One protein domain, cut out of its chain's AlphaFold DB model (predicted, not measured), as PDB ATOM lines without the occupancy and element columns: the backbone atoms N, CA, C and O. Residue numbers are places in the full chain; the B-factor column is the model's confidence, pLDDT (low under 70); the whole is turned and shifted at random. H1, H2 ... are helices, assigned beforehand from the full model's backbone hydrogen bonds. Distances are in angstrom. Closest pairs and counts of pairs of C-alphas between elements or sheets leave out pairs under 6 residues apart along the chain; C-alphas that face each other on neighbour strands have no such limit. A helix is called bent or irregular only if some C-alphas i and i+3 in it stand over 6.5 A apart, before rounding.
ATOM      1  N   ALA A   2     164.039 170.081 152.454       57.50
ATOM      2  CA  ALA A   2     165.469 169.992 152.799       57.50
ATOM      3  C   ALA A   2     166.373 171.030 152.094       57.50
ATOM      4  O   ALA A   2     167.181 171.667 152.753       57.50
ATOM      5  N   ALA A   3     166.176 171.289 150.796       58.81
ATOM      6  CA  ALA A   3     166.951 172.301 150.060       58.81
ATOM      7  C   ALA A   3     166.791 173.730 150.620       58.81
ATOM      8  O   ALA A   3     167.750 174.491 150.658       58.81
ATOM      9  N   LEU A   4     165.583 174.082 151.079       64.31
ATOM     10  CA  LEU A   4     165.301 175.384 151.695       64.31
ATOM     11  C   LEU A   4     165.916 175.491 153.092       64.31
ATOM     12  O   LEU A   4     166.360 176.565 153.472       64.31
ATOM     13  N   LEU A   5     165.968 174.384 153.836       71.25
ATOM     14  CA  LEU A   5     166.637 174.331 155.136       71.25
ATOM     15  C   LEU A   5     168.157 174.439 154.992       71.25
ATOM     16  O   LEU A   5     168.776 175.141 155.775       71.25
ATOM     17  N   VAL A   6     168.741 173.808 153.971       68.44
ATOM     18  CA  VAL A   6     170.175 173.919 153.658       68.44
ATOM     19  C   VAL A   6     170.527 175.341 153.226       68.44
ATOM     20  O   VAL A   6     171.435 175.933 153.795       68.44
ATOM     21  N   LEU A   7     169.751 175.932 152.312       66.25
ATOM     22  CA  LEU A   7     169.916 177.337 151.927       66.25
ATOM     23  C   LEU A   7     169.713 178.293 153.109       66.25
ATOM     24  O   LEU A   7     170.444 179.267 153.236       66.25
ATOM     25  N   GLY A   8     168.744 178.016 153.983       66.62
ATOM     26  CA  GLY A   8     168.515 178.789 155.203       66.62
ATOM     27  C   GLY A   8     169.661 178.665 156.207       66.62
ATOM     28  O   GLY A   8     170.050 179.665 156.801       66.62
ATOM     29  N   ALA A   9     170.235 177.471 156.365       69.06
ATOM     30  CA  ALA A   9     171.394 177.230 157.215       69.06
ATOM     31  C   ALA A   9     172.650 177.924 156.669       69.06
ATOM     32  O   ALA A   9     173.337 178.589 157.438       69.06
ATOM     33  N   ASP A  10     172.905 177.846 155.358       67.25
ATOM     34  CA  ASP A  10     173.983 178.589 154.687       67.25
ATOM     35  C   ASP A  10     173.799 180.105 154.848       67.25
ATOM     36  O   ASP A  10     174.747 180.824 155.162       67.25
ATOM     37  N   PHE A  11     172.565 180.600 154.703       64.25
ATOM     38  CA  PHE A  11     172.241 182.017 154.858       64.25
ATOM     39  C   PHE A  11     172.429 182.507 156.301       64.25
ATOM     40  O   PHE A  11     173.025 183.560 156.524       64.25
ATOM     41  N   LEU A  12     171.986 181.728 157.293       68.50
ATOM     42  CA  LEU A  12     172.212 182.021 158.711       68.50
ATOM     43  C   LEU A  12     173.703 182.003 159.056       68.50
ATOM     44  O   LEU A  12     174.176 182.921 159.718       68.50
ATOM     45  N   ARG A  13     174.471 181.038 158.537       65.94
ATOM     46  CA  ARG A  13     175.930 180.973 158.720       65.94
ATOM     47  C   ARG A  13     176.655 182.178 158.128       65.94
ATOM     48  O   ARG A  13     177.574 182.714 158.750       65.94
ATOM     49  N   MET A  14     176.218 182.620 156.951       60.50
ATOM     50  CA  MET A  14     176.755 183.801 156.281       60.50
ATOM     51  C   MET A  14     176.516 185.078 157.102       60.50
ATOM     52  O   MET A  14     177.375 185.961 157.120       60.50
ATOM     53  N   LEU A  15     175.388 185.156 157.816       66.06
ATOM     54  CA  LEU A  15     175.037 186.282 158.686       66.06
ATOM     55  C   LEU A  15     175.698 186.216 160.071       66.06
ATOM     56  O   LEU A  15     176.147 187.242 160.574       66.06
ATOM     57  N   GLU A  16     175.762 185.035 160.683       66.12
ATOM     58  CA  GLU A  16     176.168 184.854 162.080       66.12
ATOM     59  C   GLU A  16     177.687 184.729 162.244       66.12
ATOM     60  O   GLU A  16     178.268 185.290 163.170       66.12
ATOM     61  N   ILE A  17     178.356 184.031 161.322       59.94
ATOM     62  CA  ILE A  17     179.785 183.695 161.445       59.94
ATOM     63  C   ILE A  17     180.648 184.536 160.487       59.94
ATOM     64  O   ILE A  17     181.877 184.515 160.563       59.94
ATOM     65  N   ARG A  18     180.033 185.317 159.582       55.28
ATOM     66  CA  ARG A  18     180.729 186.057 158.506       55.28
ATOM     67  C   ARG A  18     181.584 185.149 157.604       55.28
ATOM     68  O   ARG A  18     182.411 185.637 156.835       55.28
ATOM     69  N   GLN A  19     181.388 183.830 157.691       55.97
ATOM     70  CA  GLN A  19     181.989 182.854 156.796       55.97
ATOM     71  C   GLN A  19     181.162 182.817 155.517       55.97
ATOM     72  O   GLN A  19     180.028 182.345 155.493       55.97
ATOM     73  N   VAL A  20     181.748 183.343 154.447       55.56
ATOM     74  CA  VAL A  20     181.192 183.272 153.098       55.56
ATOM     75  C   VAL A  20     181.596 181.918 152.514       55.56
ATOM     76  O   VAL A  20     182.591 181.810 151.805       55.56
ATOM     77  N   GLY A  21     180.881 180.862 152.891       60.72
ATOM     78  CA  GLY A  21     181.146 179.510 152.411       60.72
ATOM     79  C   GLY A  21     179.864 178.697 152.367       60.72
ATOM     80  O   GLY A  21     179.175 178.592 153.375       60.72
ATOM     81  N   LEU A  22     179.547 178.151 151.193       68.06
ATOM     82  CA  LEU A  22     178.469 177.176 151.037       68.06
ATOM     83  C   LEU A  22     178.906 175.867 151.693       68.06
ATOM     84  O   LEU A  22     179.983 175.364 151.370       68.06
ATOM     85  N   LEU A  23     178.066 175.307 152.561       77.12
ATOM     86  CA  LEU A  23     178.265 173.976 153.119       77.12
ATOM     87  C   LEU A  23     178.402 172.960 151.990       77.12
ATOM     88  O   LEU A  23     177.538 172.845 151.115       77.12
ATOM     89  N   THR A  24     179.479 172.192 152.025       83.38
ATOM     90  CA  THR A  24     179.638 171.038 151.146       83.38
ATOM     91  C   THR A  24     178.731 169.896 151.604       83.38
ATOM     92  O   THR A  24     178.305 169.827 152.762       83.38
ATOM     93  N   VAL A  25     178.407 168.976 150.694       81.38
ATOM     94  CA  VAL A  25     177.604 167.784 151.015       81.38
ATOM     95  C   VAL A  25     178.265 166.969 152.129       81.38
ATOM     96  O   VAL A  25     177.567 166.486 153.019       81.38
ATOM     97  N   GLY A  26     179.596 166.857 152.118       80.94
ATOM     98  CA  GLY A  26     180.353 166.147 153.147       80.94
ATOM     99  C   GLY A  26     180.284 166.809 154.517       80.94
ATOM    100  O   GLY A  26     180.073 166.117 155.510       80.94
ATOM    101  N   GLU A  27     180.378 168.135 154.590       78.06
ATOM    102  CA  GLU A  27     180.228 168.859 155.858       78.06
ATOM    103  C   GLU A  27     178.811 168.734 156.418       78.06
ATOM    104  O   GLU A  27     178.635 168.508 157.614       78.06
ATOM    105  N   LEU A  28     177.792 168.828 155.562       78.50
ATOM    106  CA  LEU A  28     176.402 168.640 155.974       78.50
ATOM    107  C   LEU A  28     176.139 167.222 156.474       78.50
ATOM    108  O   LEU A  28     175.491 167.038 157.503       78.50
ATOM    109  N   TRP A  29     176.669 166.219 155.778       78.75
ATOM    110  CA  TRP A  29     176.583 164.832 156.214       78.75
ATOM    111  C   TRP A  29     177.319 164.631 157.543       78.75
ATOM    112  O   TRP A  29     176.758 164.038 158.464       78.75
ATOM    113  N   GLY A  30     178.526 165.181 157.692       77.31
ATOM    114  CA  GLY A  30     179.297 165.129 158.934       77.31
ATOM    115  C   GLY A  30     178.568 165.764 160.122       77.31
ATOM    116  O   GLY A  30     178.571 165.191 161.212       77.31
ATOM    117  N   LEU A  31     177.882 166.892 159.902       76.44
ATOM    118  CA  LEU A  31     177.052 167.555 160.914       76.44
ATOM    119  C   LEU A  31     175.821 166.728 161.315       76.44
ATOM    120  O   LEU A  31     175.401 166.787 162.468       76.44
ATOM    121  N   LEU A  32     175.245 165.957 160.389       75.75
ATOM    122  CA  LEU A  32     174.119 165.066 160.679       75.75
ATOM    123  C   LEU A  32     174.559 163.774 161.379       75.75
ATOM    124  O   LEU A  32     173.912 163.336 162.329       75.75
ATOM    125  N   SER A  33     175.622 163.132 160.893       74.94
ATOM    126  CA  SER A  33     176.154 161.892 161.461       74.94
ATOM    127  C   SER A  33     177.562 161.586 160.940       74.94
ATOM    128  O   SER A  33     177.738 160.829 159.979       74.94
ATOM    129  N   GLY A  34     178.588 162.113 161.614       74.38
ATOM    130  CA  GLY A  34     179.992 161.824 161.293       74.38
ATOM    131  C   GLY A  34     180.347 160.330 161.333       74.38
ATOM    132  O   GLY A  34     181.056 159.844 160.454       74.38
ATOM    133  N   ASN A  35     179.774 159.568 162.272       81.25
ATOM    134  CA  ASN A  35     180.022 158.124 162.389       81.25
ATOM    135  C   ASN A  35     179.561 157.342 161.150       81.25
ATOM    136  O   ASN A  35     180.201 156.368 160.764       81.25
ATOM    137  N   SER A  36     178.463 157.765 160.515       75.88
ATOM    138  CA  SER A  36     177.971 157.108 159.298       75.88
ATOM    139  C   SER A  36     178.895 157.335 158.100       75.88
ATOM    140  O   SER A  36     179.047 156.444 157.270       75.88
ATOM    141  N   LEU A  37     179.546 158.499 158.038       76.88
ATOM    142  CA  LEU A  37     180.463 158.854 156.960       76.88
ATOM    143  C   LEU A  37     181.768 158.056 157.075       76.88
ATOM    144  O   LEU A  37     182.215 157.487 156.084       76.88
ATOM    145  N   MET A  38     182.298 157.910 158.294       80.62
ATOM    146  CA  MET A  38     183.443 157.031 158.575       80.62
ATOM    147  C   MET A  38     183.129 155.555 158.305       80.62
ATOM    148  O   MET A  38     183.935 154.858 157.703       80.62
ATOM    149  N   ALA A  39     181.945 155.068 158.693       81.44
ATOM    150  CA  ALA A  39     181.549 153.686 158.413       81.44
ATOM    151  C   ALA A  39     181.401 153.413 156.905       81.44
ATOM    152  O   ALA A  39     181.680 152.311 156.434       81.44
ATOM    153  N   MET A  40     180.963 154.414 156.138       80.75
ATOM    154  CA  MET A  40     180.834 154.316 154.687       80.75
ATOM    155  C   MET A  40     182.197 154.374 153.987       80.75
ATOM    156  O   MET A  40     182.427 153.598 153.060       80.75
ATOM    157  N   GLU A  41     183.111 155.220 154.465       82.06
ATOM    158  CA  GLU A  41     184.516 155.220 154.045       82.06
ATOM    159  C   GLU A  41     185.163 153.854 154.274       82.06
ATOM    160  O   GLU A  41     185.748 153.288 153.350       82.06
ATOM    161  N   ASP A  42     185.007 153.299 155.477       83.44
ATOM    162  CA  ASP A  42     185.600 152.022 155.863       83.44
ATOM    163  C   ASP A  42     185.000 150.863 155.051       83.44
ATOM    164  O   ASP A  42     185.721 150.023 154.515       83.44
ATOM    165  N   GLY A  43     183.680 150.864 154.830       81.62
ATOM    166  CA  GLY A  43     182.998 149.859 154.009       81.62
ATOM    167  C   GLY A  43     183.377 149.895 152.522       81.62
ATOM    168  O   GLY A  43     183.440 148.849 151.874       81.62
ATOM    169  N   ILE A  44     183.648 151.078 151.963       80.06
ATOM    170  CA  ILE A  44     184.064 151.218 150.557       80.06
ATOM    171  C   ILE A  44     185.558 150.914 150.407       80.06
ATOM    172  O   ILE A  44     185.947 150.217 149.468       80.06
ATOM    173  N   SER A  45     186.383 151.375 151.347       79.62
ATOM    174  CA  SER A  45     187.839 151.199 151.318       79.62
ATOM    175  C   SER A  45     188.271 149.764 151.626       79.62
ATOM    176  O   SER A  45     189.249 149.286 151.057       79.62
ATOM    177  N   SER A  46     187.522 149.043 152.465       83.62
ATOM    178  CA  SER A  46     187.697 147.597 152.687       83.62
ATOM    179  C   SER A  46     187.030 146.729 151.608       83.62
ATOM    180  O   SER A  46     187.204 145.507 151.581       83.62
ATOM    181  N   GLY A  47     186.255 147.347 150.714       77.38
ATOM    182  CA  GLY A  47     185.493 146.681 149.671       77.38
ATOM    183  C   GLY A  47     186.317 146.285 148.444       77.38
ATOM    184  O   GLY A  47     187.517 146.509 148.327       77.38
ATOM    185  N   ARG A  48     185.626 145.702 147.457       73.81
ATOM    186  CA  ARG A  48     186.234 145.202 146.208       73.81
ATOM    187  C   ARG A  48     186.818 146.314 145.318       73.81
ATOM    188  O   ARG A  48     187.628 146.020 144.445       73.81
ATOM    189  N   PHE A  49     186.402 147.565 145.518       72.69
ATOM    190  CA  PHE A  49     186.792 148.708 144.690       72.69
ATOM    191  C   PHE A  49     187.053 149.958 145.547       72.69
ATOM    192  O   PHE A  49     186.233 150.878 145.554       72.69
ATOM    193  N   PRO A  50     188.202 150.024 146.242       77.25
ATOM    194  CA  PRO A  50     188.546 151.166 147.092       77.25
ATOM    195  C   PRO A  50     188.666 152.483 146.306       77.25
ATOM    196  O   PRO A  50     188.366 153.549 146.837       77.25
ATOM    197  N   GLY A  51     189.018 152.419 145.013       81.69
ATOM    198  CA  GLY A  51     189.114 153.596 144.138       81.69
ATOM    199  C   GLY A  51     187.803 154.377 143.996       81.69
ATOM    200  O   GLY A  51     187.836 155.586 143.814       81.69
ATOM    201  N   ILE A  52     186.640 153.742 144.197       82.62
ATOM    202  CA  ILE A  52     185.333 154.425 144.127       82.62
ATOM    203  C   ILE A  52     185.226 155.539 145.177       82.62
ATOM    204  O   ILE A  52     184.592 156.568 144.926       82.62
ATOM    205  N   TRP A  53     185.856 155.360 146.342       84.69
ATOM    206  CA  TRP A  53     185.861 156.388 147.376       84.69
ATOM    207  C   TRP A  53     186.551 157.661 146.881       84.69
ATOM    208  O   TRP A  53     185.983 158.751 146.952       84.69
ATOM    209  N   GLN A  54     187.745 157.498 146.313       83.06
ATOM    210  CA  GLN A  54     188.583 158.602 145.850       83.06
ATOM    211  C   GLN A  54     188.050 159.226 144.556       83.06
ATOM    212  O   GLN A  54     187.979 160.449 144.454       83.06
ATOM    213  N   ASP A  55     187.618 158.400 143.604       83.75
ATOM    214  CA  ASP A  55     187.251 158.840 142.257       83.75
ATOM    215  C   ASP A  55     185.823 159.398 142.168       83.75
ATOM    216  O   ASP A  55     185.524 160.187 141.271       83.75
ATOM    217  N   VAL A  56     184.918 158.989 143.069       83.31
ATOM    218  CA  VAL A  56     183.487 159.334 142.979       83.31
ATOM    219  C   VAL A  56     182.953 159.959 144.261       83.31
ATOM    220  O   VAL A  56     182.310 161.007 144.195       83.31
ATOM    221  N   MET A  57     183.192 159.354 145.427       82.94
ATOM    222  CA  MET A  57     182.609 159.871 146.673       82.94
ATOM    223  C   MET A  57     183.244 161.182 147.119       82.94
ATOM    224  O   MET A  57     182.506 162.128 147.375       82.94
ATOM    225  N   LEU A  58     184.574 161.286 147.163       84.50
ATOM    226  CA  LEU A  58     185.256 162.536 147.519       84.50
ATOM    227  C   LEU A  58     184.830 163.733 146.651       84.50
ATOM    228  O   LEU A  58     184.453 164.761 147.223       84.50
ATOM    229  N   PRO A  59     184.810 163.643 145.305       85.19
ATOM    230  CA  PRO A  59     184.345 164.757 144.489       85.19
ATOM    231  C   PRO A  59     182.859 165.062 144.704       85.19
ATOM    232  O   PRO A  59     182.491 166.231 144.654       85.19
ATOM    233  N   LEU A  60     182.015 164.063 144.999       81.81
ATOM    234  CA  LEU A  60     180.603 164.278 145.333       81.81
ATOM    235  C   LEU A  60     180.428 165.003 146.679       81.81
ATOM    236  O   LEU A  60     179.611 165.916 146.792       81.81
ATOM    237  N   LEU A  61     181.207 164.614 147.691       83.06
ATOM    238  CA  LEU A  61     181.202 165.202 149.032       83.06
ATOM    239  C   LEU A  61     181.692 166.655 149.015       83.06
ATOM    240  O   LEU A  61     181.220 167.451 149.821       83.06
ATOM    241  N   ALA A  62     182.572 167.010 148.075       84.44
ATOM    242  CA  ALA A  62     183.078 168.368 147.882       84.44
ATOM    243  C   ALA A  62     182.087 169.318 147.178       84.44
ATOM    244  O   ALA A  62     182.320 170.527 147.135       84.44
ATOM    245  N   ILE A  63     180.980 168.810 146.620       83.31
ATOM    246  CA  ILE A  63     179.979 169.653 145.951       83.31
ATOM    247  C   ILE A  63     179.269 170.528 146.994       83.31
ATOM    248  O   ILE A  63     178.904 170.028 148.061       83.31
ATOM    249  N   PRO A  64     178.982 171.809 146.691       83.06
ATOM    250  CA  PRO A  64     178.097 172.625 147.514       83.06
ATOM    251  C   PRO A  64     176.721 171.966 147.662       83.06
ATOM    252  O   PRO A  64     176.025 171.701 146.675       83.06
ATOM    253  N   ALA A  65     176.293 171.726 148.896       78.81
ATOM    254  CA  ALA A  65     175.070 170.991 149.190       78.81
ATOM    255  C   ALA A  65     173.826 171.658 148.600       78.81
ATOM    256  O   ALA A  65     172.929 170.964 148.122       78.81
ATOM    257  N   ALA A  66     173.793 172.993 148.551       74.81
ATOM    258  CA  ALA A  66     172.730 173.738 147.888       74.81
ATOM    259  C   ALA A  66     172.549 173.299 146.419       74.81
ATOM    260  O   ALA A  66     171.431 172.998 146.001       74.81
ATOM    261  N   ILE A  67     173.642 173.180 145.657       78.75
ATOM    262  CA  ILE A  67     173.609 172.736 144.254       78.75
ATOM    263  C   ILE A  67     173.134 171.284 144.175       78.75
ATOM    264  O   ILE A  67     172.233 170.973 143.395       78.75
ATOM    265  N   PHE A  68     173.688 170.407 145.016       80.25
ATOM    266  CA  PHE A  68     173.317 168.994 145.047       80.25
ATOM    267  C   PHE A  68     171.811 168.799 145.289       80.25
ATOM    268  O   PHE A  68     171.134 168.118 144.517       80.25
ATOM    269  N   PHE A  69     171.249 169.457 146.307       78.25
ATOM    270  CA  PHE A  69     169.824 169.349 146.623       78.25
ATOM    271  C   PHE A  69     168.916 169.979 145.559       78.25
ATOM    272  O   PHE A  69     167.827 169.453 145.316       78.25
ATOM    273  N   ILE A  70     169.344 171.064 144.901       80.12
ATOM    274  CA  ILE A  70     168.609 171.652 143.770       80.12
ATOM    275  C   ILE A  70     168.538 170.656 142.609       80.12
ATOM    276  O   ILE A  70     167.452 170.419 142.079       80.12
ATOM    277  N   VAL A  71     169.662 170.032 142.243       82.56
ATOM    278  CA  VAL A  71     169.724 169.058 141.141       82.56
ATOM    279  C   VAL A  71     168.882 167.821 141.452       82.56
ATOM    280  O   VAL A  71     168.054 167.422 140.632       82.56
ATOM    281  N   VAL A  72     169.021 167.240 142.647       82.44
ATOM    282  CA  VAL A  72     168.231 166.068 143.064       82.44
ATOM    283  C   VAL A  72     166.736 166.397 143.109       82.44
ATOM    284  O   VAL A  72     165.912 165.620 142.619       82.44
ATOM    285  N   GLY A  73     166.372 167.572 143.631       78.69
ATOM    286  CA  GLY A  73     164.991 168.049 143.643       78.69
ATOM    287  C   GLY A  73     164.419 168.230 142.234       78.69
ATOM    288  O   GLY A  73     163.301 167.791 141.961       78.69
ATOM    289  N   ALA A  74     165.196 168.814 141.318       82.75
ATOM    290  CA  ALA A  74     164.804 168.991 139.923       82.75
ATOM    291  C   ALA A  74     164.619 167.647 139.198       82.75
ATOM    292  O   ALA A  74     163.627 167.467 138.491       82.75
ATOM    293  N   LEU A  75     165.517 166.679 139.418       83.81
ATOM    294  CA  LEU A  75     165.407 165.327 138.860       83.81
ATOM    295  C   LEU A  75     164.160 164.597 139.368       83.81
ATOM    296  O   LEU A  75     163.435 163.999 138.570       83.81
ATOM    297  N   MET A  76     163.867 164.682 140.671       79.12
ATOM    298  CA  MET A  76     162.632 164.126 141.228       79.12
ATOM    299  C   MET A  76     161.397 164.767 140.592       79.12
ATOM    300  O   MET A  76     160.516 164.051 140.115       79.12
ATOM    301  N   LEU A  77     161.338 166.099 140.522       82.25
ATOM    302  CA  LEU A  77     160.215 166.810 139.902       82.25
ATOM    303  C   LEU A  77     160.032 166.424 138.431       82.25
ATOM    304  O   LEU A  77     158.902 166.223 137.988       82.25
ATOM    305  N   PHE A  78     161.123 166.273 137.682       81.81
ATOM    306  CA  PHE A  78     161.080 165.844 136.286       81.81
ATOM    307  C   PHE A  78     160.559 164.404 136.141       81.81
ATOM    308  O   PHE A  78     159.692 164.135 135.305       81.81
ATOM    309  N   GLY A  79     161.025 163.487 136.994       78.19
ATOM    310  CA  GLY A  79     160.558 162.100 137.029       78.19
ATOM    311  C   GLY A  79     159.073 161.977 137.385       78.19
ATOM    312  O   GLY A  79     158.338 161.238 136.730       78.19
ATOM    313  N   PHE A  80     158.602 162.749 138.368       72.50
ATOM    314  CA  PHE A  80     157.191 162.772 138.759       72.50
ATOM    315  C   PHE A  80     156.299 163.460 137.718       72.50
ATOM    316  O   PHE A  80     155.213 162.951 137.435       72.50
ATOM    317  N   ARG A  81     156.757 164.539 137.064       65.75
ATOM    318  CA  ARG A  81     156.017 165.158 135.948       65.75
ATOM    319  C   ARG A  81     155.776 164.182 134.799       65.75
ATOM    320  O   ARG A  81     154.702 164.203 134.210       65.75
ATOM    321  N   ARG A  82     156.733 163.294 134.507       59.53
ATOM    322  CA  ARG A  82     156.557 162.246 133.486       59.53
ATOM    323  C   ARG A  82     155.521 161.182 133.858       59.53
ATOM    324  O   ARG A  82     154.982 160.555 132.953       59.53
ATOM    325  N   ARG A  83     155.242 160.971 135.148       58.00
ATOM    326  CA  ARG A  83     154.224 160.014 135.615       58.00
ATOM    327  C   ARG A  83     152.800 160.563 135.565       58.00
ATOM    328  O   ARG A  83     151.890 159.771 135.411       58.00
ATOM    329  N   TYR A  84     152.621 161.878 135.685       54.22
ATOM    330  CA  TYR A  84     151.296 162.518 135.670       54.22
ATOM    331  C   TYR A  84     150.773 162.838 134.255       54.22
ATOM    332  O   TYR A  84     149.633 163.258 134.102       54.22
ATOM    333  N   LEU A  85     151.618 162.682 133.230       53.56
ATOM    334  CA  LEU A  85     151.294 162.886 131.809       53.56
ATOM    335  C   LEU A  85     151.095 161.563 131.037       53.56
ATOM    336  O   LEU A  85     150.999 161.585 129.811       53.56
TER     337      LEU A  85
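AT A GLANCE: This is residues 2 to 85 of the 86 residues of an uncharacterized protein of Emcibacter nanhaiensis (UniProt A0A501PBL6). The model has the look of a T: H1 and H4 overlap by their first parts, run opposite ways and make a long bar, and a helical hairpin of H2b and H3 forms the stem. H2a, the first arm of the bent helix H2, makes a corner with the end of H3 at the foot of the stem, where Gly 26 comes close to Leu 61, and residues 74 to 85, of which 74 to 84 belong to H4, stick out at one end of the bar. The printed part has 84 residues with four named helices, H1, H2, H3 and H4 in this order, and no named strand; its class is all helix. It is loose, with a radius of gyration of the C-alphas of 15.7 A, and flat, spanning 46 by 38 by 19 A.

HOW THE PARTS SIT: H1, residues 2 to 16, touches H4, residues 65 to 84, with residues 2 to 7 alone, and H4 touches H1 with residues 65 to 73 alone. Their closest C-alphas, those of Ala 3 and Phe 69, are 5.4 A apart, and they run opposite ways at a shallow tilt of 22 degrees. H2, residues 25 to 45, was assigned as one helix by its hydrogen bonds but is bent: C-alphas 32 and 35 are 9.3 A apart. Its arms H2a, residues 25 to 32, and H2b, residues 35 to 45, stand at a steep tilt of 47 degrees. H1 and H2a are only just apart, with their closest C-alphas at 8.5 A. H2a touches H3, residues 51 to 61, about perpendicular at 77 degrees; the closest C-alphas, those of Gly 26 and Leu 61, are 4.3 A apart. H2a and H4 only just touch, with 3 pairs of C-alphas within 8 A, the closest being those of Val 25 and Ala 65 at 4.5 A. H2b and H3 form a hairpin at a shallow tilt of 31 degrees, with the C-alphas of Ile 44 and Trp 53 closest at 6.3 A. The helix packing is part aligned, in H1 with H4 and H2b with H3, and part crossed, in H2a with H3 and with H4. H3 is only just irregular: C-alphas 55 and 58 are 6.7 A apart. In H1, H2a, H2b and H4 every O i to N i+4 pair is within hydrogen-bond range; in H3 5 of 7 are.

IN THESE COORDINATES: H1 begins at C-alpha 2, (165.469, 169.992, 152.799), and is 20.5 A long. H2a measures 10.6 A, H2b 15.2 A and H3 14.9 A. H4 runs 28.6 A from C-alpha 65, (175.070, 170.991, 149.190), to C-alpha 84, (151.296, 162.518, 135.670).

THE WHOLE: The C-alphas of Ile 17 and Leu 85, the two farthest apart, are 46.1 A apart. The printed part has no cut. The links H2 to H3 and H3 to H4 are tight, and H1 to H2 is short. The mean pLDDT of the printed part is 74.7; residues 2 to 4, 6 to 22 and 81 to 85 are under 70.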